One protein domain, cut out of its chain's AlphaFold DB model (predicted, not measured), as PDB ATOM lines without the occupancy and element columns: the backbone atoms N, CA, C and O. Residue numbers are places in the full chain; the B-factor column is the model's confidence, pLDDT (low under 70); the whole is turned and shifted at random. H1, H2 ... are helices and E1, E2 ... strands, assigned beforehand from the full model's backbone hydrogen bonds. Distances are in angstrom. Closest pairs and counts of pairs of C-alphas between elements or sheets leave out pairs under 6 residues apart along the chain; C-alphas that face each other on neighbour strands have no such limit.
ATOM      1  N   LEU A  21     161.892 150.912 207.715       94.56
ATOM      2  CA  LEU A  21     161.204 150.089 206.726       94.56
ATOM      3  C   LEU A  21     161.836 150.292 205.341       94.56
ATOM      4  O   LEU A  21     162.440 151.330 205.064       94.56
ATOM      5  N   GLN A  22     161.709 149.292 204.475       94.88
ATOM      6  CA  GLN A  22     162.162 149.348 203.088       94.88
ATOM      7  C   GLN A  22     161.226 148.494 202.231       94.88
ATOM      8  O   GLN A  22     160.834 147.408 202.652       94.88
ATOM      9  N   TRP A  23     160.906 148.983 201.036       95.31
ATOM     10  CA  TRP A  23     160.064 148.300 200.054       95.31
ATOM     11  C   TRP A  23     160.885 147.877 198.842       95.31
ATOM     12  O   TRP A  23     162.013 148.346 198.642       95.31
ATOM     13  N   THR A  24     160.319 147.005 198.007       95.44
ATOM     14  CA  THR A  24     160.968 146.621 196.752       95.44
ATOM     15  C   THR A  24     161.093 147.838 195.842       95.44
ATOM     16  O   THR A  24     160.108 148.514 195.534       95.44
ATOM     17  N   ALA A  25     162.314 148.103 195.376       97.25
ATOM     18  CA  ALA A  25     162.572 149.199 194.456       97.25
ATOM     19  C   ALA A  25     161.830 148.990 193.126       97.25
ATOM     20  O   ALA A  25     161.998 147.973 192.450       97.25
ATOM     21  N   ARG A  26     161.060 149.997 192.719       97.00
ATOM     22  CA  ARG A  26     160.379 150.092 191.426       97.00
ATOM     23  C   ARG A  26     160.821 151.358 190.693       97.00
ATOM     24  O   ARG A  26     161.352 152.293 191.291       97.00
ATOM     25  N   LYS A  27     160.617 151.385 189.374       97.19
ATOM     26  CA  LYS A  27     160.901 152.566 188.547       97.19
ATOM     27  C   LYS A  27     159.625 153.393 188.354       97.19
ATOM     28  O   LYS A  27     158.578 152.785 188.130       97.19
ATOM     29  N   PRO A  28     159.706 154.735 188.388       96.81
ATOM     30  CA  PRO A  28     158.586 155.590 188.007       96.81
ATOM     31  C   PRO A  28     158.194 155.358 186.532       96.81
ATOM     32  O   PRO A  28     159.012 154.856 185.751       96.81
ATOM     33  N   PRO A  29     156.976 155.753 186.118       98.38
ATOM     34  CA  PRO A  29     156.006 156.544 186.884       98.38
ATOM     35  C   PRO A  29     155.036 155.691 187.733       98.38
ATOM     36  O   PRO A  29     154.583 154.635 187.297       98.38
ATOM     37  N   PHE A  30     154.690 156.174 188.932       98.69
ATOM     38  CA  PHE A  30     153.898 155.472 189.955       98.69
ATOM     39  C   PHE A  30     152.438 155.927 190.022       98.69
ATOM     40  O   PHE A  30     152.112 157.068 189.694       98.69
ATOM     41  N   ARG A  31     151.548 155.062 190.501       98.75
ATOM     42  CA  ARG A  31     150.142 155.393 190.777       98.75
ATOM     43  C   ARG A  31     149.954 155.629 192.270       98.75
ATOM     44  O   ARG A  31     150.119 154.699 193.058       98.75
ATOM     45  N   ILE A  32     149.602 156.856 192.651       98.75
ATOM     46  CA  ILE A  32     149.443 157.265 194.055       98.75
ATOM     47  C   ILE A  32     148.000 157.687 194.324       98.75
ATOM     48  O   ILE A  32     147.410 158.430 193.541       98.75
ATOM     49  N   ALA A  33     147.431 157.238 195.439       98.56
ATOM     50  CA  ALA A  33     146.124 157.689 195.902       98.56
ATOM     51  C   ALA A  33     146.240 158.446 197.229       98.56
ATOM     52  O   ALA A  33     147.003 158.047 198.106       98.56
ATOM     53  N   LEU A  34     145.452 159.507 197.383       98.50
ATOM     54  CA  LEU A  34     145.122 160.122 198.660       98.50
ATOM     55  C   LEU A  34     143.730 159.652 199.082       98.50
ATOM     56  O   LEU A  34     142.737 160.006 198.444       98.50
ATOM     57  N   VAL A  35     143.663 158.875 200.161       97.56
ATOM     58  CA  VAL A  35     142.401 158.420 200.757       97.56
ATOM     59  C   VAL A  35     142.142 159.197 202.043       97.56
ATOM     60  O   VAL A  35     142.751 158.936 203.084       97.56
ATOM     61  N   ASN A  36     141.236 160.164 201.962       94.50
ATOM     62  CA  ASN A  36     140.966 161.141 203.005       94.50
ATOM     63  C   ASN A  36     139.668 160.827 203.770       94.50
ATOM     64  O   ASN A  36     138.595 160.680 203.181       94.50
ATOM     65  N   GLY A  37     139.749 160.787 205.098       89.25
ATOM     66  CA  GLY A  37     138.581 160.975 205.955       89.25
ATOM     67  C   GLY A  37     138.203 162.453 205.959       89.25
ATOM     68  O   GLY A  37     139.003 163.284 206.385       89.25
ATOM     69  N   TYR A  38     137.027 162.826 205.460       82.31
ATOM     70  CA  TYR A  38     136.635 164.234 205.384       82.31
ATOM     71  C   TYR A  38     135.658 164.615 206.490       82.31
ATOM     72  O   TYR A  38     134.632 163.976 206.692       82.31
ATOM     73  N   VAL A  39     135.964 165.714 207.178       77.69
ATOM     74  CA  VAL A  39     135.217 166.164 208.364       77.69
ATOM     75  C   VAL A  39     134.697 167.599 208.251       77.69
ATOM     76  O   VAL A  39     134.235 168.174 209.231       77.69
ATOM     77  N   GLY A  40     134.752 168.196 207.057       77.06
ATOM     78  CA  GLY A  40     134.140 169.505 206.806       77.06
ATOM     79  C   GLY A  40     134.992 170.734 207.121       77.06
ATOM     80  O   GLY A  40     134.497 171.835 206.902       77.06
ATOM     81  N   ASN A  41     136.228 170.586 207.612       83.06
ATOM     82  CA  ASN A  41     137.045 171.722 208.064       83.06
ATOM     83  C   ASN A  41     137.984 172.294 206.978       83.06
ATOM     84  O   ASN A  41     138.357 171.608 206.022       83.06
ATOM     85  N   GLY A  42     138.396 173.555 207.160       87.25
ATOM     86  CA  GLY A  42     139.273 174.281 206.230       87.25
ATOM     87  C   GLY A  42     140.658 173.653 206.053       87.25
ATOM     88  O   GLY A  42     141.204 173.685 204.950       87.25
ATOM     89  N   TRP A  43     141.187 173.002 207.093       92.69
ATOM     90  CA  TRP A  43     142.478 172.314 207.039       92.69
ATOM     91  C   TRP A  43     142.461 171.202 205.985       92.69
ATOM     92  O   TRP A  43     143.360 171.119 205.152       92.69
ATOM     93  N   ARG A  44     141.399 170.382 205.955       91.12
ATOM     94  CA  ARG A  44     141.253 169.266 205.002       91.12
ATOM     95  C   ARG A  44     141.083 169.747 203.571       91.12
ATOM     96  O   ARG A  44     141.651 169.146 202.661       91.12
ATOM     97  N   ILE A  45     140.337 170.837 203.383       90.50
ATOM     98  CA  ILE A  45     140.200 171.496 202.079       90.50
ATOM     99  C   ILE A  45     141.588 171.907 201.582       90.50
ATOM    100  O   ILE A  45     141.998 171.532 200.483       90.50
ATOM    101  N   GLN A  46     142.338 172.627 202.416       92.44
ATOM    102  CA  GLN A  46     143.671 173.094 202.070       92.44
ATOM    103  C   GLN A  46     144.646 171.936 201.829       92.44
ATOM    104  O   GLN A  46     145.399 171.979 200.865       92.44
ATOM    105  N   MET A  47     144.586 170.874 202.630       94.69
ATOM    106  CA  MET A  47     145.414 169.675 202.483       94.69
ATOM    107  C   MET A  47     145.228 169.012 201.112       94.69
ATOM    108  O   MET A  47     146.214 168.745 200.422       94.69
ATOM    109  N   VAL A  48     143.980 168.814 200.669       94.69
ATOM    110  CA  VAL A  48     143.690 168.230 199.346       94.69
ATOM    111  C   VAL A  48     144.226 169.124 198.227       94.69
ATOM    112  O   VAL A  48     144.851 168.630 197.286       94.69
ATOM    113  N   LYS A  49     144.032 170.444 198.338       93.25
ATOM    114  CA  LYS A  49     144.572 171.423 197.384       93.25
ATOM    115  C   LYS A  49     146.101 171.369 197.339       93.25
ATOM    116  O   LYS A  49     146.676 171.304 196.257       93.25
ATOM    117  N   THR A  50     146.758 171.309 198.493       93.62
ATOM    118  CA  THR A  50     148.216 171.193 198.603       93.62
ATOM    119  C   THR A  50     148.731 169.900 197.970       93.62
ATOM    120  O   THR A  50     149.689 169.945 197.201       93.62
ATOM    121  N   ALA A  51     148.072 168.762 198.198       95.38
ATOM    122  CA  ALA A  51     148.435 167.489 197.569       95.38
ATOM    123  C   ALA A  51     148.297 167.538 196.034       95.38
ATOM    124  O   ALA A  51     149.186 167.090 195.309       95.38
ATOM    125  N   LYS A  52     147.214 168.142 195.524       95.06
ATOM    126  CA  LYS A  52     146.999 168.349 194.081       95.06
ATOM    127  C   LYS A  52     148.051 169.269 193.464       95.06
ATOM    128  O   LYS A  52     148.582 168.946 192.402       95.06
ATOM    129  N   ALA A  53     148.381 170.375 194.129       93.62
ATOM    130  CA  ALA A  53     149.450 171.270 193.694       93.62
ATOM    131  C   ALA A  53     150.809 170.552 193.684       93.62
ATOM    132  O   ALA A  53     151.557 170.679 192.717       93.62
ATOM    133  N   PHE A  54     151.105 169.751 194.716       94.38
ATOM    134  CA  PHE A  54     152.341 168.971 194.799       94.38
ATOM    135  C   PHE A  54     152.458 167.956 193.660       94.38
ATOM    136  O   PHE A  54     153.507 167.853 193.036       94.38
ATOM    137  N   ALA A  55     151.370 167.251 193.336       96.06
ATOM    138  CA  ALA A  55     151.338 166.282 192.240       96.06
ATOM    139  C   ALA A  55     151.645 166.907 190.866       96.06
ATOM    140  O   ALA A  55     152.149 166.225 189.976       96.06
ATOM    141  N   LYS A  56     151.334 168.197 190.689       94.75
ATOM    142  CA  LYS A  56     151.585 168.960 189.456       94.75
ATOM    143  C   LYS A  56     152.949 169.642 189.428       94.75
ATOM    144  O   LYS A  56     153.306 170.213 188.396       94.75
ATOM    145  N   ASP A  57     153.694 169.631 190.532       93.00
ATOM    146  CA  ASP A  57     155.017 170.240 190.570       93.00
ATOM    147  C   ASP A  57     155.927 169.580 189.513       93.00
ATOM    148  O   ASP A  57     155.949 168.348 189.425       93.00
ATOM    149  N   PRO A  58     156.685 170.344 188.700       93.50
ATOM    150  CA  PRO A  58     157.535 169.782 187.650       93.50
ATOM    151  C   PRO A  58     158.567 168.755 188.134       93.50
ATOM    152  O   PRO A  58     158.985 167.907 187.350       93.50
ATOM    153  N   ALA A  59     158.977 168.808 189.406       92.69
ATOM    154  CA  ALA A  59     159.882 167.826 189.997       92.69
ATOM    155  C   ALA A  59     159.172 166.532 190.439       92.69
ATOM    156  O   ALA A  59     159.834 165.519 190.666       92.69
ATOM    157  N   ILE A  60     157.842 166.554 190.573       96.12
ATOM    158  CA  ILE A  60     157.021 165.440 191.069       96.12
ATOM    159  C   ILE A  60     156.224 164.787 189.944       96.12
ATOM    160  O   ILE A  60     156.177 163.561 189.869       96.12
ATOM    161  N   ALA A  61     155.642 165.575 189.040       97.12
ATOM    162  CA  ALA A  61     154.795 165.086 187.956       97.12
ATOM    163  C   ALA A  61     155.449 163.972 187.105       97.12
ATOM    164  O   ALA A  61     154.767 162.988 186.825       97.12
ATOM    165  N   PRO A  62     156.757 164.016 186.758       97.81
ATOM    166  CA  PRO A  62     157.407 162.924 186.022       97.81
ATOM    167  C   PRO A  62     157.466 161.591 186.784       97.81
ATOM    168  O   PRO A  62     157.650 160.538 186.174       97.81
ATOM    169  N   LEU A  63     157.326 161.619 188.113       98.19
ATOM    170  CA  LEU A  63     157.299 160.427 188.961       98.19
ATOM    171  C   LEU A  63     155.902 159.806 189.052       98.19
ATOM    172  O   LEU A  63     155.780 158.685 189.545       98.19
ATOM    173  N   LEU A  64     154.858 160.498 188.590       98.44
ATOM    174  CA  LEU A  64     153.466 160.091 188.739       98.44
ATOM    175  C   LEU A  64     152.869 159.677 187.395       98.44
ATOM    176  O   LEU A  64     152.808 160.441 186.439       98.44
ATOM    177  N   LYS A  65     152.368 158.445 187.344       98.25
ATOM    178  CA  LYS A  65     151.526 157.954 186.250       98.25
ATOM    179  C   LYS A  65     150.101 158.448 186.434       98.25
ATOM    180  O   LYS A  65     149.412 158.748 185.467       98.25
ATOM    181  N   GLU A  66     149.657 158.473 187.686       97.50
ATOM    182  CA  GLU A  66     148.308 158.844 188.081       97.50
ATOM    183  C   GLU A  66     148.327 159.281 189.551       97.50
ATOM    184  O   GLU A  66     148.946 158.618 190.385       97.50
ATOM    185  N   PHE A  67     147.626 160.372 189.865       98.31
ATOM    186  CA  PHE A  67     147.310 160.769 191.234       98.31
ATOM    187  C   PHE A  67     145.795 160.881 191.385       98.31
ATOM    188  O   PHE A  67     145.152 161.596 190.614       98.31
ATOM    189  N   LYS A  68     145.224 160.169 192.359       97.88
ATOM    190  CA  LYS A  68     143.789 160.218 192.666       97.88
ATOM    191  C   LYS A  68     143.556 160.672 194.093       97.88
ATOM    192  O   LYS A  68     144.301 160.300 194.989       97.88
ATOM    193  N   VAL A  69     142.487 161.429 194.298       97.44
ATOM    194  CA  VAL A  69     141.990 161.794 195.624       97.44
ATOM    195  C   VAL A  69     140.599 161.201 195.779       97.44
ATOM    196  O   VAL A  69     139.796 161.280 194.851       97.44
ATOM    197  N   VAL A  70     140.321 160.610 196.936       95.88
ATOM    198  CA  VAL A  70     138.966 160.242 197.346       95.88
ATOM    199  C   VAL A  70     138.738 160.695 198.781       95.88
ATOM    200  O   VAL A  70     139.598 160.503 199.646       95.88
ATOM    201  N   SER A  71     137.567 161.270 199.027       94.19
ATOM    202  CA  SER A  71     137.074 161.580 200.364       94.19
ATOM    203  C   SER A  71     135.942 160.628 200.729       94.19
ATOM    204  O   SER A  71     135.118 160.271 199.892       94.19
ATOM    205  N   THR A  72     135.934 160.173 201.979       92.56
ATOM    206  CA  THR A  72     134.998 159.141 202.476       92.56
ATOM    207  C   THR A  72     134.136 159.630 203.640       92.56
ATOM    208  O   THR A  72     133.498 158.843 204.337       92.56
ATOM    209  N   GLY A  73     134.094 160.947 203.865       88.94
ATOM    210  CA  GLY A  73     133.433 161.520 205.033       88.94
ATOM    211  C   GLY A  73     134.039 161.006 206.346       88.94
ATOM    212  O   GLY A  73     135.249 160.798 206.446       88.94
ATOM    213  N   THR A  74     133.185 160.782 207.345       88.06
ATOM    214  CA  THR A  74     133.542 160.210 208.657       88.06
ATOM    215  C   THR A  74     133.317 158.695 208.734       88.06
ATOM    216  O   THR A  74     133.242 158.146 209.832       88.06
ATOM    217  N   ASP A  75     133.153 158.006 207.602       91.19
ATOM    218  CA  ASP A  75     132.862 156.570 207.565       91.19
ATOM    219  C   ASP A  75     134.154 155.745 207.423       91.19
ATOM    220  O   ASP A  75     134.755 155.650 206.350       91.19
ATOM    221  N   VAL A  76     134.568 155.113 208.526       91.69
ATOM    222  CA  VAL A  76     135.747 154.232 208.568       91.69
ATOM    223  C   VAL A  76     135.598 153.046 207.608       91.69
ATOM    224  O   VAL A  76     136.567 152.662 206.955       91.69
ATOM    225  N   ALA A  77     134.406 152.456 207.481       94.62
ATOM    226  CA  ALA A  77     134.198 151.305 206.606       94.62
ATOM    227  C   ALA A  77     134.338 151.702 205.131       94.62
ATOM    228  O   ALA A  77     134.996 150.987 204.368       94.62
ATOM    229  N   ALA A  78     133.798 152.864 204.749       95.94
ATOM    230  CA  ALA A  78     133.994 153.431 203.418       95.94
ATOM    231  C   ALA A  78     135.477 153.734 203.145       95.94
ATOM    232  O   ALA A  78     135.982 153.402 202.071       95.94
ATOM    233  N   GLN A  79     136.200 154.290 204.126       96.56
ATOM    234  CA  GLN A  79     137.637 154.553 204.007       96.56
ATOM    235  C   GLN A  79     138.445 153.271 203.774       96.56
ATOM    236  O   GLN A  79     139.274 153.215 202.864       96.56
ATOM    237  N   LEU A  80     138.187 152.223 204.559       97.38
ATOM    238  CA  LEU A  80     138.854 150.928 204.409       97.38
ATOM    239  C   LEU A  80     138.544 150.280 203.054       97.38
ATOM    240  O   LEU A  80     139.450 149.723 202.434       97.38
ATOM    241  N   GLY A  81     137.294 150.381 202.586       98.00
ATOM    242  CA  GLY A  81     136.890 149.929 201.252       98.00
ATOM    243  C   GLY A  81     137.657 150.649 200.144       98.00
ATOM    244  O   GLY A  81     138.249 150.001 199.289       98.00
ATOM    245  N   ALA A  82     137.760 151.978 200.220       98.25
ATOM    246  CA  ALA A  82     138.513 152.767 199.247       98.25
ATOM    247  C   ALA A  82     140.013 152.410 199.214       98.25
ATOM    248  O   ALA A  82     140.600 152.313 198.134       98.25
ATOM    249  N   ILE A  83     140.644 152.183 200.374       98.56
ATOM    250  CA  ILE A  83     142.044 151.723 200.444       98.56
ATOM    251  C   ILE A  83     142.190 150.354 199.767       98.56
ATOM    252  O   ILE A  83     143.080 150.164 198.938       98.56
ATOM    253  N   GLU A  84     141.315 149.404 200.101       98.38
ATOM    254  CA  GLU A  84     141.312 148.057 199.523       98.38
ATOM    255  C   GLU A  84     141.114 148.085 197.999       98.38
ATOM    256  O   GLU A  84     141.845 147.414 197.266       98.38
ATOM    257  N   ASP A  85     140.209 148.930 197.511       98.50
ATOM    258  CA  ASP A  85     139.958 149.120 196.087       98.50
ATOM    259  C   ASP A  85     141.182 149.672 195.356       98.50
ATOM    260  O   ASP A  85     141.507 149.191 194.269       98.50
ATOM    261  N   PHE A  86     141.898 150.649 195.923       98.75
ATOM    262  CA  PHE A  86     143.122 151.166 195.307       98.75
ATOM    263  C   PHE A  86     144.247 150.128 195.280       98.75
ATOM    264  O   PHE A  86     144.924 150.000 194.254       98.75
ATOM    265  N   ILE A  87     144.405 149.336 196.347       98.62
ATOM    266  CA  ILE A  87     145.358 148.217 196.361       98.62
ATOM    267  C   ILE A  87     145.018 147.221 195.242       98.62
ATOM    268  O   ILE A  87     145.888 146.837 194.459       98.62
ATOM    269  N   ASN A  88     143.746 146.833 195.114       98.31
ATOM    270  CA  ASN A  88     143.296 145.874 194.101       98.31
ATOM    271  C   ASN A  88     143.375 146.423 192.668       98.31
ATOM    272  O   ASN A  88     143.646 145.669 191.734       98.31
ATOM    273  N   GLN A  89     143.208 147.735 192.489       98.31
ATOM    274  CA  GLN A  89     143.414 148.422 191.212       98.31
ATOM    275  C   GLN A  89     144.894 148.536 190.819       98.31
ATOM    276  O   GLN A  89     145.179 149.006 189.716       98.31
ATOM    277  N   GLY A  90     145.830 148.127 191.682       97.88
ATOM    278  CA  GLY A  90     147.266 148.179 191.417       97.88
ATOM    279  C   GLY A  90     147.841 149.586 191.551       97.88
ATOM    280  O   GLY A  90     148.631 150.003 190.702       97.88
ATOM    281  N   PHE A  91     147.393 150.348 192.552       98.75
ATOM    282  CA  PHE A  91     148.111 151.543 192.988       98.75
ATOM    283  C   PHE A  91     149.386 151.145 193.726       98.75
ATOM    284  O   PHE A  91     149.405 150.172 194.475       98.75
ATOM    285  N   ASP A  92     150.454 151.904 193.502       98.81
ATOM    286  CA  ASP A  92     151.766 151.633 194.082       98.81
ATOM    287  C   ASP A  92     151.855 152.129 195.526       98.81
ATOM    288  O   ASP A  92     152.461 151.477 196.378       98.81
ATOM    289  N   GLY A  93     151.229 153.274 195.802       98.69
ATOM    290  CA  GLY A  93     151.220 153.892 197.118       98.69
ATOM    291  C   GLY A  93     149.898 154.576 197.441       98.69
ATOM    292  O   GLY A  93     149.192 155.079 196.565       98.69
ATOM    293  N   ILE A  94     149.571 154.595 198.725       98.81
ATOM    294  CA  ILE A  94     148.376 155.213 199.281       98.81
ATOM    295  C   ILE A  94     148.821 156.077 200.453       98.81
ATOM    296  O   ILE A  94     149.288 155.565 201.468       98.81
ATOM    297  N   VAL A  95     148.664 157.389 200.325       98.50
ATOM    298  CA  VAL A  95     148.725 158.294 201.472       98.50
ATOM    299  C   VAL A  95     147.323 158.396 202.050       98.50
ATOM    300  O   VAL A  95     146.344 158.534 201.313       98.50
ATOM    301  N   THR A  96     147.184 158.266 203.362       97.38
ATOM    302  CA  THR A  96     145.864 158.247 203.986       97.38
ATOM    303  C   THR A  96     145.808 159.162 205.180       97.38
ATOM    304  O   THR A  96     146.761 159.272 205.947       97.38
ATOM    305  N   LEU A  97     144.664 159.812 205.320       95.62
ATOM    306  CA  LEU A  97     144.367 160.582 206.498       95.62
ATOM    307  C   LEU A  97     143.218 159.917 207.244       95.62
ATOM    308  O   LEU A  97     142.058 160.034 206.838       95.62
ATOM    309  N   ALA A  98     143.554 159.171 208.292       92.44
ATOM    310  CA  ALA A  98     142.636 158.244 208.934       92.44
ATOM    311  C   ALA A  98     141.473 158.956 209.646       92.44
ATOM    312  O   ALA A  98     141.633 160.038 210.216       92.44
ATOM    313  N   VAL A  99     140.291 158.337 209.607       90.00
ATOM    314  CA  VAL A  99     139.119 158.758 210.396       90.00
ATOM    315  C   VAL A  99     139.257 158.344 211.871       90.00
ATOM    316  O   VAL A  99     138.748 159.033 212.751       90.00
ATOM    317  N   SER A 100     139.951 157.235 212.139       89.75
ATOM    318  CA  SER A 100     140.231 156.694 213.474       89.75
ATOM    319  C   SER A 100     141.656 156.135 213.542       89.75
ATOM    320  O   SER A 100     142.181 155.718 212.510       89.75
ATOM    321  N   PRO A 101     142.281 156.060 214.730       91.25
ATOM    322  CA  PRO A 101     143.599 155.436 214.869       91.25
ATOM    323  C   PRO A 101     143.568 153.902 214.708       91.25
ATOM    324  O   PRO A 101     144.577 153.292 214.354       91.25
ATOM    325  N   ASP A 102     142.401 153.284 214.912       91.88
ATOM    326  CA  ASP A 102     142.221 151.829 214.950       91.88
ATOM    327  C   ASP A 102     141.448 151.287 213.739       91.88
ATOM    328  O   ASP A 102     140.781 152.027 213.016       91.88
ATOM    329  N   GLY A 103     141.487 149.962 213.544       92.19
ATOM    330  CA  GLY A 103     140.653 149.246 212.562       92.19
ATOM    331  C   GLY A 103     141.312 148.975 211.201       92.19
ATOM    332  O   GLY A 103     140.732 148.295 210.355       92.19
ATOM    333  N   PHE A 104     142.552 149.425 210.999       95.50
ATOM    334  CA  PHE A 104     143.259 149.346 209.710       95.50
ATOM    335  C   PHE A 104     144.072 148.060 209.505       95.50
ATOM    336  O   PHE A 104     144.618 147.826 208.428       95.50
ATOM    337  N   ASP A 105     144.122 147.173 210.499       96.31
ATOM    338  CA  ASP A 105     144.941 145.954 210.489       96.31
ATOM    339  C   ASP A 105     144.736 145.075 209.238       96.31
ATOM    340  O   ASP A 105     145.685 144.476 208.725       96.31
ATOM    341  N   ARG A 106     143.497 144.987 208.729       96.88
ATOM    342  CA  ARG A 106     143.181 144.225 207.509       96.88
ATOM    343  C   ARG A 106     143.859 144.830 206.281       96.88
ATOM    344  O   ARG A 106     144.524 144.101 205.547       96.88
ATOM    345  N   VAL A 107     143.690 146.136 206.065       97.62
ATOM    346  CA  VAL A 107     144.234 146.824 204.885       97.62
ATOM    347  C   VAL A 107     145.750 146.970 204.967       97.62
ATOM    348  O   VAL A 107     146.408 146.863 203.940       97.62
ATOM    349  N   ILE A 108     146.320 147.080 206.172       98.12
ATOM    350  CA  ILE A 108     147.773 147.033 206.394       98.12
ATOM    351  C   ILE A 108     148.346 145.695 205.914       98.12
ATOM    352  O   ILE A 108     149.279 145.679 205.118       98.12
ATOM    353  N   ARG A 109     147.764 144.562 206.338       98.06
ATOM    354  CA  ARG A 109     148.214 143.233 205.881       98.06
ATOM    355  C   ARG A 109     148.045 143.044 204.376       98.06
ATOM    356  O   ARG A 109     148.855 142.366 203.751       98.06
ATOM    357  N   LEU A 110     146.976 143.592 203.800       98.38
ATOM    358  CA  LEU A 110     146.750 143.524 202.360       98.38
ATOM    359  C   LEU A 110     147.792 144.347 201.591       98.38
ATOM    360  O   LEU A 110     148.335 143.841 200.612       98.38
ATOM    361  N   ALA A 111     148.083 145.568 202.046       98.19
ATOM    362  CA  ALA A 111     149.099 146.434 201.460       98.19
ATOM    363  C   ALA A 111     150.481 145.771 201.514       98.19
ATOM    364  O   ALA A 111     151.130 145.660 200.481       98.19
ATOM    365  N   ASP A 112     150.869 145.221 202.668       97.12
ATOM    366  CA  ASP A 112     152.121 144.474 202.845       97.12
ATOM    367  C   ASP A 112     152.219 143.273 201.888       97.12
ATOM    368  O   ASP A 112     153.160 143.160 201.104       97.12
ATOM    369  N   LYS A 113     151.174 142.431 201.828       97.62
ATOM    370  CA  LYS A 113     151.113 141.277 200.910       97.62
ATOM    371  C   LYS A 113     151.233 141.669 199.430       97.62
ATOM    372  O   LYS A 113     151.643 140.848 198.608       97.62
ATOM    373  N   LYS A 114     150.790 142.873 199.072       97.69
ATOM    374  CA  LYS A 114     150.793 143.399 197.702       97.69
ATOM    375  C   LYS A 114     151.966 144.339 197.425       97.69
ATOM    376  O   LYS A 114     152.042 144.852 196.313       97.69
ATOM    377  N   ASP A 115     152.858 144.531 198.397       96.06
ATOM    378  CA  ASP A 115     153.967 145.484 198.342       96.06
ATOM    379  C   ASP A 115     153.493 146.907 197.970       96.06
ATOM    380  O   ASP A 115     154.082 147.596 197.141       96.06
ATOM    381  N   VAL A 116     152.370 147.348 198.548       98.56
ATOM    382  CA  VAL A 116     151.833 148.712 198.403       98.56
ATOM    383  C   VAL A 116     152.295 149.560 199.581       98.56
ATOM    384  O   VAL A 116     152.149 149.173 200.741       98.56
ATOM    385  N   VAL A 117     152.825 150.747 199.293       98.50
ATOM    386  CA  VAL A 117     153.273 151.683 200.330       98.50
ATOM    387  C   VAL A 117     152.059 152.406 200.917       98.50
ATOM    388  O   VAL A 117     151.486 153.271 200.261       98.50
ATOM    389  N   LEU A 118     151.658 152.071 202.145       98.44
ATOM    390  CA  LEU A 118     150.593 152.763 202.880       98.44
ATOM    391  C   LEU A 118     151.202 153.759 203.876       98.44
ATOM    392  O   LEU A 118     151.995 153.354 204.727       98.44
ATOM    393  N   VAL A 119     150.823 155.038 203.779       98.50
ATOM    394  CA  VAL A 119     151.387 156.131 204.592       98.50
ATOM    395  C   VAL A 119     150.286 156.949 205.267       98.50
ATOM    396  O   VAL A 119     149.753 157.882 204.658       98.50
ATOM    397  N   PRO A 120     149.924 156.626 206.518       97.44
ATOM    398  CA  PRO A 120     149.112 157.503 207.344       97.44
ATOM    399  C   PRO A 120     149.843 158.809 207.676       97.44
ATOM    400  O   PRO A 120     151.047 158.808 207.949       97.44
ATOM    401  N   PHE A 121     149.116 159.922 207.685       96.94
ATOM    402  CA  PHE A 121     149.627 161.217 208.129       96.94
ATOM    403  C   PHE A 121     148.550 162.027 208.854       96.94
ATOM    404  O   PHE A 121     147.367 161.726 208.708       96.94
ATOM    405  N   ASP A 122     148.953 163.058 209.606       94.12
ATOM    406  CA  ASP A 122     148.071 163.874 210.466       94.12
ATOM    407  C   ASP A 122     147.371 163.037 211.556       94.12
ATOM    408  O   ASP A 122     147.891 162.895 212.666       94.12
ATOM    409  N   ASN A 123     146.258 162.381 211.217       90.62
ATOM    410  CA  ASN A 123     145.715 161.302 212.035       90.62
ATOM    411  C   ASN A 123     146.440 159.997 211.702       90.62
ATOM    412  O   ASN A 123     146.148 159.330 210.702       90.62
ATOM    413  N   VAL A 124     147.395 159.657 212.558       89.44
ATOM    414  CA  VAL A 124     148.174 158.421 212.488       89.44
ATOM    415  C   VAL A 124     147.418 157.242 213.103       89.44
ATOM    416  O   VAL A 124     146.460 157.408 213.856       89.44
ATOM    417  N   LEU A 125     147.852 156.039 212.743       94.38
ATOM    418  CA  LEU A 125     147.305 154.773 213.216       94.38
ATOM    419  C   LEU A 125     148.070 154.283 214.451       94.38
ATOM    420  O   LEU A 125     149.299 154.419 214.506       94.38
ATOM    421  N   ASP A 126     147.377 153.621 215.378       92.00
ATOM    422  CA  ASP A 126     147.970 153.033 216.589       92.00
ATOM    423  C   ASP A 126     148.667 151.692 216.243       92.00
ATOM    424  O   ASP A 126     148.250 150.591 216.604       92.00
ATOM    425  N   THR A 127     149.738 151.779 215.443       93.19
ATOM    426  CA  THR A 127     150.507 150.644 214.909       93.19
ATOM    427  C   THR A 127     151.928 151.047 214.504       93.19
ATOM    428  O   THR A 127     152.195 152.186 214.123       93.19
ATOM    429  N   ASP A 128     152.849 150.083 214.512       92.81
ATOM    430  CA  ASP A 128     154.234 150.243 214.055       92.81
ATOM    431  C   ASP A 128     154.529 149.508 212.732       92.81
ATOM    432  O   ASP A 128     155.682 149.410 212.307       92.81
ATOM    433  N   LYS A 129     153.488 148.980 212.074       94.75
ATOM    434  CA  LYS A 129     153.599 148.138 210.867       94.75
ATOM    435  C   LYS A 129     153.683 148.919 209.553       94.75
ATOM    436  O   LYS A 129     153.915 148.318 208.511       94.75
ATOM    437  N   VAL A 130     153.465 150.231 209.581       96.50
ATOM    438  CA  VAL A 130     153.471 151.104 208.394       96.50
ATOM    439  C   VAL A 130     154.314 152.347 208.638       96.50
ATOM    440  O   VAL A 130     154.525 152.737 209.787       96.50
ATOM    441  N   MET A 131     154.789 152.968 207.558       97.38
ATOM    442  CA  MET A 131     155.443 154.275 207.628       97.38
ATOM    443  C   MET A 131     154.402 155.363 207.862       97.38
ATOM    444  O   MET A 131     153.384 155.374 207.185       97.38
ATOM    445  N   GLN A 132     154.663 156.276 208.791       97.75
ATOM    446  CA  GLN A 132     153.750 157.354 209.167       97.75
ATOM    447  C   GLN A 132     154.473 158.702 209.149       97.75
ATOM    448  O   GLN A 132     155.679 158.752 209.393       97.75
ATOM    449  N   VAL A 133     153.755 159.792 208.879       97.44
ATOM    450  CA  VAL A 133     154.308 161.158 208.844       97.44
ATOM    451  C   VAL A 133     153.470 162.067 209.731       97.44
ATOM    452  O   VAL A 133     152.266 162.185 209.519       97.44
ATOM    453  N   ASN A 134     154.078 162.733 210.713       95.69
ATOM    454  CA  ASN A 134     153.328 163.651 211.567       95.69
ATOM    455  C   ASN A 134     154.189 164.766 212.163       95.69
ATOM    456  O   ASN A 134     155.416 164.678 212.192       95.69
ATOM    457  N   GLU A 135     153.524 165.783 212.692       95.06
ATOM    458  CA  GLU A 135     154.069 166.676 213.716       95.06
ATOM    459  C   GLU A 135     153.682 166.122 215.101       95.06
ATOM    460  O   GLU A 135     152.652 165.455 215.245       95.06
ATOM    461  N   PRO A 271     148.984 171.576 206.557       93.62
ATOM    462  CA  PRO A 271     148.386 170.844 205.435       93.62
ATOM    463  C   PRO A 271     149.425 170.303 204.433       93.62
ATOM    464  O   PRO A 271     149.133 169.382 203.668       93.62
ATOM    465  N   GLY A 272     150.654 170.840 204.451       93.38
ATOM    466  CA  GLY A 272     151.810 170.348 203.697       93.38
ATOM    467  C   GLY A 272     152.249 168.929 204.067       93.38
ATOM    468  O   GLY A 272     152.954 168.296 203.278       93.38
ATOM    469  N   LEU A 273     151.773 168.375 205.189       95.31
ATOM    470  CA  LEU A 273     151.993 166.973 205.556       95.31
ATOM    471  C   LEU A 273     151.556 165.998 204.456       95.31
ATOM    472  O   LEU A 273     152.230 164.993 204.253       95.31
ATOM    473  N   ALA A 274     150.498 166.301 203.695       95.94
ATOM    474  CA  ALA A 274     150.093 165.448 202.575       95.94
ATOM    475  C   ALA A 274     151.167 165.382 201.479       95.94
ATOM    476  O   ALA A 274     151.454 164.306 200.955       95.94
ATOM    477  N   ALA A 275     151.810 166.509 201.167       95.69
ATOM    478  CA  ALA A 275     152.909 166.554 200.209       95.69
ATOM    479  C   ALA A 275     154.151 165.819 200.740       95.69
ATOM    480  O   ALA A 275     154.777 165.062 199.997       95.69
ATOM    481  N   ILE A 276     154.474 165.962 202.032       96.19
ATOM    482  CA  ILE A 276     155.573 165.211 202.664       96.19
ATOM    483  C   ILE A 276     155.279 163.706 202.655       96.19
ATOM    484  O   ILE A 276     156.157 162.919 202.311       96.19
ATOM    485  N   ALA A 277     154.050 163.289 202.964       97.88
ATOM    486  CA  ALA A 277     153.635 161.889 202.916       97.88
ATOM    487  C   ALA A 277     153.718 161.322 201.492       97.88
ATOM    488  O   ALA A 277     154.234 160.220 201.297       97.88
ATOM    489  N   MET A 278     153.291 162.088 200.482       97.94
ATOM    490  CA  MET A 278     153.438 161.703 199.076       97.94
ATOM    491  C   MET A 278     154.910 161.575 198.686       97.94
ATOM    492  O   MET A 278     155.296 160.594 198.055       97.94
ATOM    493  N   ARG A 279     155.751 162.531 199.094       97.06
ATOM    494  CA  ARG A 279     157.198 162.478 198.878       97.06
ATOM    495  C   ARG A 279     157.804 161.233 199.530       97.06
ATOM    496  O   ARG A 279     158.525 160.506 198.857       97.06
ATOM    497  N   ALA A 280     157.484 160.960 200.793       97.94
ATOM    498  CA  ALA A 280     157.955 159.776 201.508       97.94
ATOM    499  C   ALA A 280     157.538 158.483 200.790       97.94
ATOM    500  O   ALA A 280     158.363 157.585 200.624       97.94
ATOM    501  N   ALA A 281     156.295 158.409 200.301       98.38
ATOM    502  CA  ALA A 281     155.816 157.274 199.519       98.38
ATOM    503  C   ALA A 281     156.622 157.085 198.221       98.38
ATOM    504  O   ALA A 281     157.047 155.974 197.924       98.38
ATOM    505  N   LEU A 282     156.896 158.157 197.472       98.00
ATOM    506  CA  LEU A 282     157.691 158.096 196.238       98.00
ATOM    507  C   LEU A 282     159.137 157.634 196.480       98.00
ATOM    508  O   LEU A 282     159.693 156.901 195.660       98.00
ATOM    509  N   GLU A 283     159.753 158.036 197.591       97.50
ATOM    510  CA  GLU A 283     161.098 157.575 197.960       97.50
ATOM    511  C   GLU A 283     161.086 156.108 198.415       97.50
ATOM    512  O   GLU A 283     161.912 155.307 197.970       97.50
ATOM    513  N   ALA A 284     160.098 155.715 199.223       97.88
ATOM    514  CA  ALA A 284     159.879 154.322 199.610       97.88
ATOM    515  C   ALA A 284     159.717 153.402 198.387       97.88
ATOM    516  O   ALA A 284     160.359 152.356 198.313       97.88
ATOM    517  N   LEU A 285     158.934 153.823 197.386       98.50
ATOM    518  CA  LEU A 285     158.717 153.089 196.134       98.50
ATOM    519  C   LEU A 285     159.986 152.897 195.301       98.50
ATOM    520  O   LEU A 285     160.107 151.922 194.565       98.50
ATOM    521  N   GLN A 286     160.958 153.794 195.441       97.69
ATOM    522  CA  GLN A 286     162.280 153.671 194.823       97.69
ATOM    523  C   GLN A 286     163.254 152.836 195.675       97.69
ATOM    524  O   GLN A 286     164.451 152.785 195.390       97.69
ATOM    525  N   GLY A 287     162.751 152.170 196.718       96.25
ATOM    526  CA  GLY A 287     163.503 151.275 197.591       96.25
ATOM    527  C   GLY A 287     164.391 151.991 198.603       96.25
ATOM    528  O   GLY A 287     165.335 151.385 199.115       96.25
ATOM    529  N   LYS A 288     164.142 153.277 198.886       96.44
ATOM    530  CA  LYS A 288     164.857 153.988 199.950       96.44
ATOM    531  C   LYS A 288     164.461 153.427 201.318       96.44
ATOM    532  O   LYS A 288     163.321 153.025 201.535       96.44
ATOM    533  N   VAL A 289     165.422 153.397 202.240       95.88
ATOM    534  CA  VAL A 289     165.177 153.025 203.639       95.88
ATOM    535  C   VAL A 289     164.570 154.228 204.350       95.88
ATOM    536  O   VAL A 289     165.213 155.275 204.441       95.88
ATOM    537  N   MET A 290     163.358 154.067 204.871       96.69
ATOM    538  CA  MET A 290     162.575 155.148 205.468       96.69
ATOM    539  C   MET A 290     162.330 154.897 206.959       96.69
ATOM    540  O   MET A 290     162.170 153.737 207.358       96.69
ATOM    541  N   PRO A 291     162.276 155.940 207.804       96.38
ATOM    542  CA  PRO A 291     161.789 155.791 209.170       96.38
ATOM    543  C   PRO A 291     160.337 155.300 209.177       96.38
ATOM    544  O   PRO A 291     159.519 155.720 208.365       96.38
ATOM    545  N   GLN A 292     160.002 154.434 210.128       96.06
ATOM    546  CA  GLN A 292     158.636 153.969 210.363       96.06
ATOM    547  C   GLN A 292     157.738 155.115 210.841       96.06
ATOM    548  O   GLN A 292     156.557 155.145 210.522       96.06
ATOM    549  N   MET A 293     158.290 156.083 211.564       96.06
ATOM    550  CA  MET A 293     157.578 157.292 211.954       96.06
ATOM    551  C   MET A 293     158.482 158.488 211.690       96.06
ATOM    552  O   MET A 293     159.571 158.593 212.259       96.06
ATOM    553  N   ILE A 294     158.044 159.342 210.775       96.44
ATOM    554  CA  ILE A 294     158.749 160.534 210.328       96.44
ATOM    555  C   ILE A 294     158.222 161.722 211.127       96.44
ATOM    556  O   ILE A 294     157.019 161.992 211.122       96.44
ATOM    557  N   SER A 295     159.134 162.415 211.803       94.50
ATOM    558  CA  SER A 295     158.852 163.661 212.504       94.50
ATOM    559  C   SER A 295     159.001 164.835 211.560       94.50
ATOM    560  O   SER A 295     160.046 165.023 210.937       94.50
ATOM    561  N   VAL A 296     157.978 165.669 211.541       94.00
ATOM    562  CA  VAL A 296     157.978 166.960 210.869       94.00
ATOM    563  C   VAL A 296     158.034 168.048 211.951       94.00
ATOM    564  O   VAL A 296     157.341 167.924 212.966       94.00
ATOM    565  N   PRO A 297     158.900 169.070 211.817       91.50
ATOM    566  CA  PRO A 297     158.997 170.136 212.810       91.50
ATOM    567  C   PRO A 297     157.679 170.894 212.949       91.50
ATOM    568  O   PRO A 297     157.083 171.242 211.937       91.50
TER     569      PRO A 297
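AT A GLANCE: This is residues 21 to 135 and 271 to 297 of the 347 residues of the protein "Ribose ABC transporter substrate-binding protein" of Sorangium cellulosum (UniProt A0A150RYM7). Look for a sheet of four parallel strands in the middle of this domain, with helices H1 and H4 packed over one face and H2 and H3 on the other. Beyond the E4 edge, near one end of H4, a small second sheet of two parallel strands, E5 and E6, adds a separate patch. The printed part has 142 residues, with four named helices and six named strands in the order E1 H1 E2 H2 E3 H3 E4 E5 H4 E6; the class is mixed, helices and strands. The large sheet runs E2 E1 E3 E4. The whole is compact, with a radius of gyration of the C-alphas of 13.5 A, and rounded, with spans of 35 by 32 by 31 A.

HOW THE PARTS SIT: Begin at the inner strands of the large sheet, E1, residues 30 to 36, and E3, residues 93 to 97, which are parallel neighbours at 15 degrees; N 95 and O 33 are 2.8 A apart, within hydrogen-bond range. On the other side of E1 find the edge strand E2, residues 64 to 71, parallel at 12 degrees, with N 34 and O 68 at 2.8 A. Beside E3 is the other edge strand, E4, residues 117 to 120, parallel at 11 degrees, with N 94 and O 117 at 2.8 A. On one face, H1, residues 42 to 55, lies over E2 and E1 at a height over the sheet of 10.4 A. On the same face, H4, residues 273 to 285, lies over E3 at 7.6 A; the C-alphas of Gly 93 and Ala 281, the closest of E3 and H4, are 6.2 A apart. H1 and H4 touch, with residues 273 to 278 of H4 alone, closest at the C-alphas of Ala 51 and Ala 275, 5.3 A; they run the same way at a steep tilt of 37 degrees, only just past shallow. On the opposite face, H2, residues 76 to 88, lies over E1 and E3 at 9.3 A. H2 touches H3, residues 105 to 113, at a shallow tilt of 9 degrees, the same way; the closest C-alphas, Glu 84 and Val 107, are 6.2 A apart. Three layers result, helices on both faces of a sheet. E1, H1, E2 and E3, H3, E4 are strand-helix-strand units, two parallel neighbour strands with a helix between; E2, H2, E3 is a split one, with E1 between its strands; these three crossovers are right-handed. In the small sheet, E5, residues 132 to 135, and E6, residues 293 to 296, are parallel at 31 degrees, with N 294 and O 132 at 2.8 A. The closest C-alphas of E5 and H4, Val 133 and Ala 277, are 6.0 A apart. In H1, H2, H3 and H4 every O i to N i+4 pair is within hydrogen-bond range.

IN THESE COORDINATES: Find C-alpha 30 at (153.898, 155.472, 189.955); from there E1 runs 19.2 A to C-alpha 36. E2, from C-alpha 64 to 71, measures 20.2 A, and E3, from 93 to 97, 13.4 A. H1 begins at C-alpha 42 at (139.273, 174.281, 206.230) and runs 20.1 A to C-alpha 55. H2 measures 18.3 A, H3 12.3 A and H4 18.1 A. The short strands are E4, 117 to 120, E5, 132 to 135, and E6, which ends at C-alpha 296 at (157.978, 166.960, 210.869).

THE WHOLE: The C-alphas of Ala 25 and Gly 40 are the two farthest apart, at 37.1 A. Residues 136 to 270 are not printed; across this cut C-alphas 135 and 271 are 10.9 A apart. Of the links that are printed whole, the one from E4 to E5 is long, with 11 residues. The mean pLDDT of the printed part is 95.3, and no printed residue is under 70.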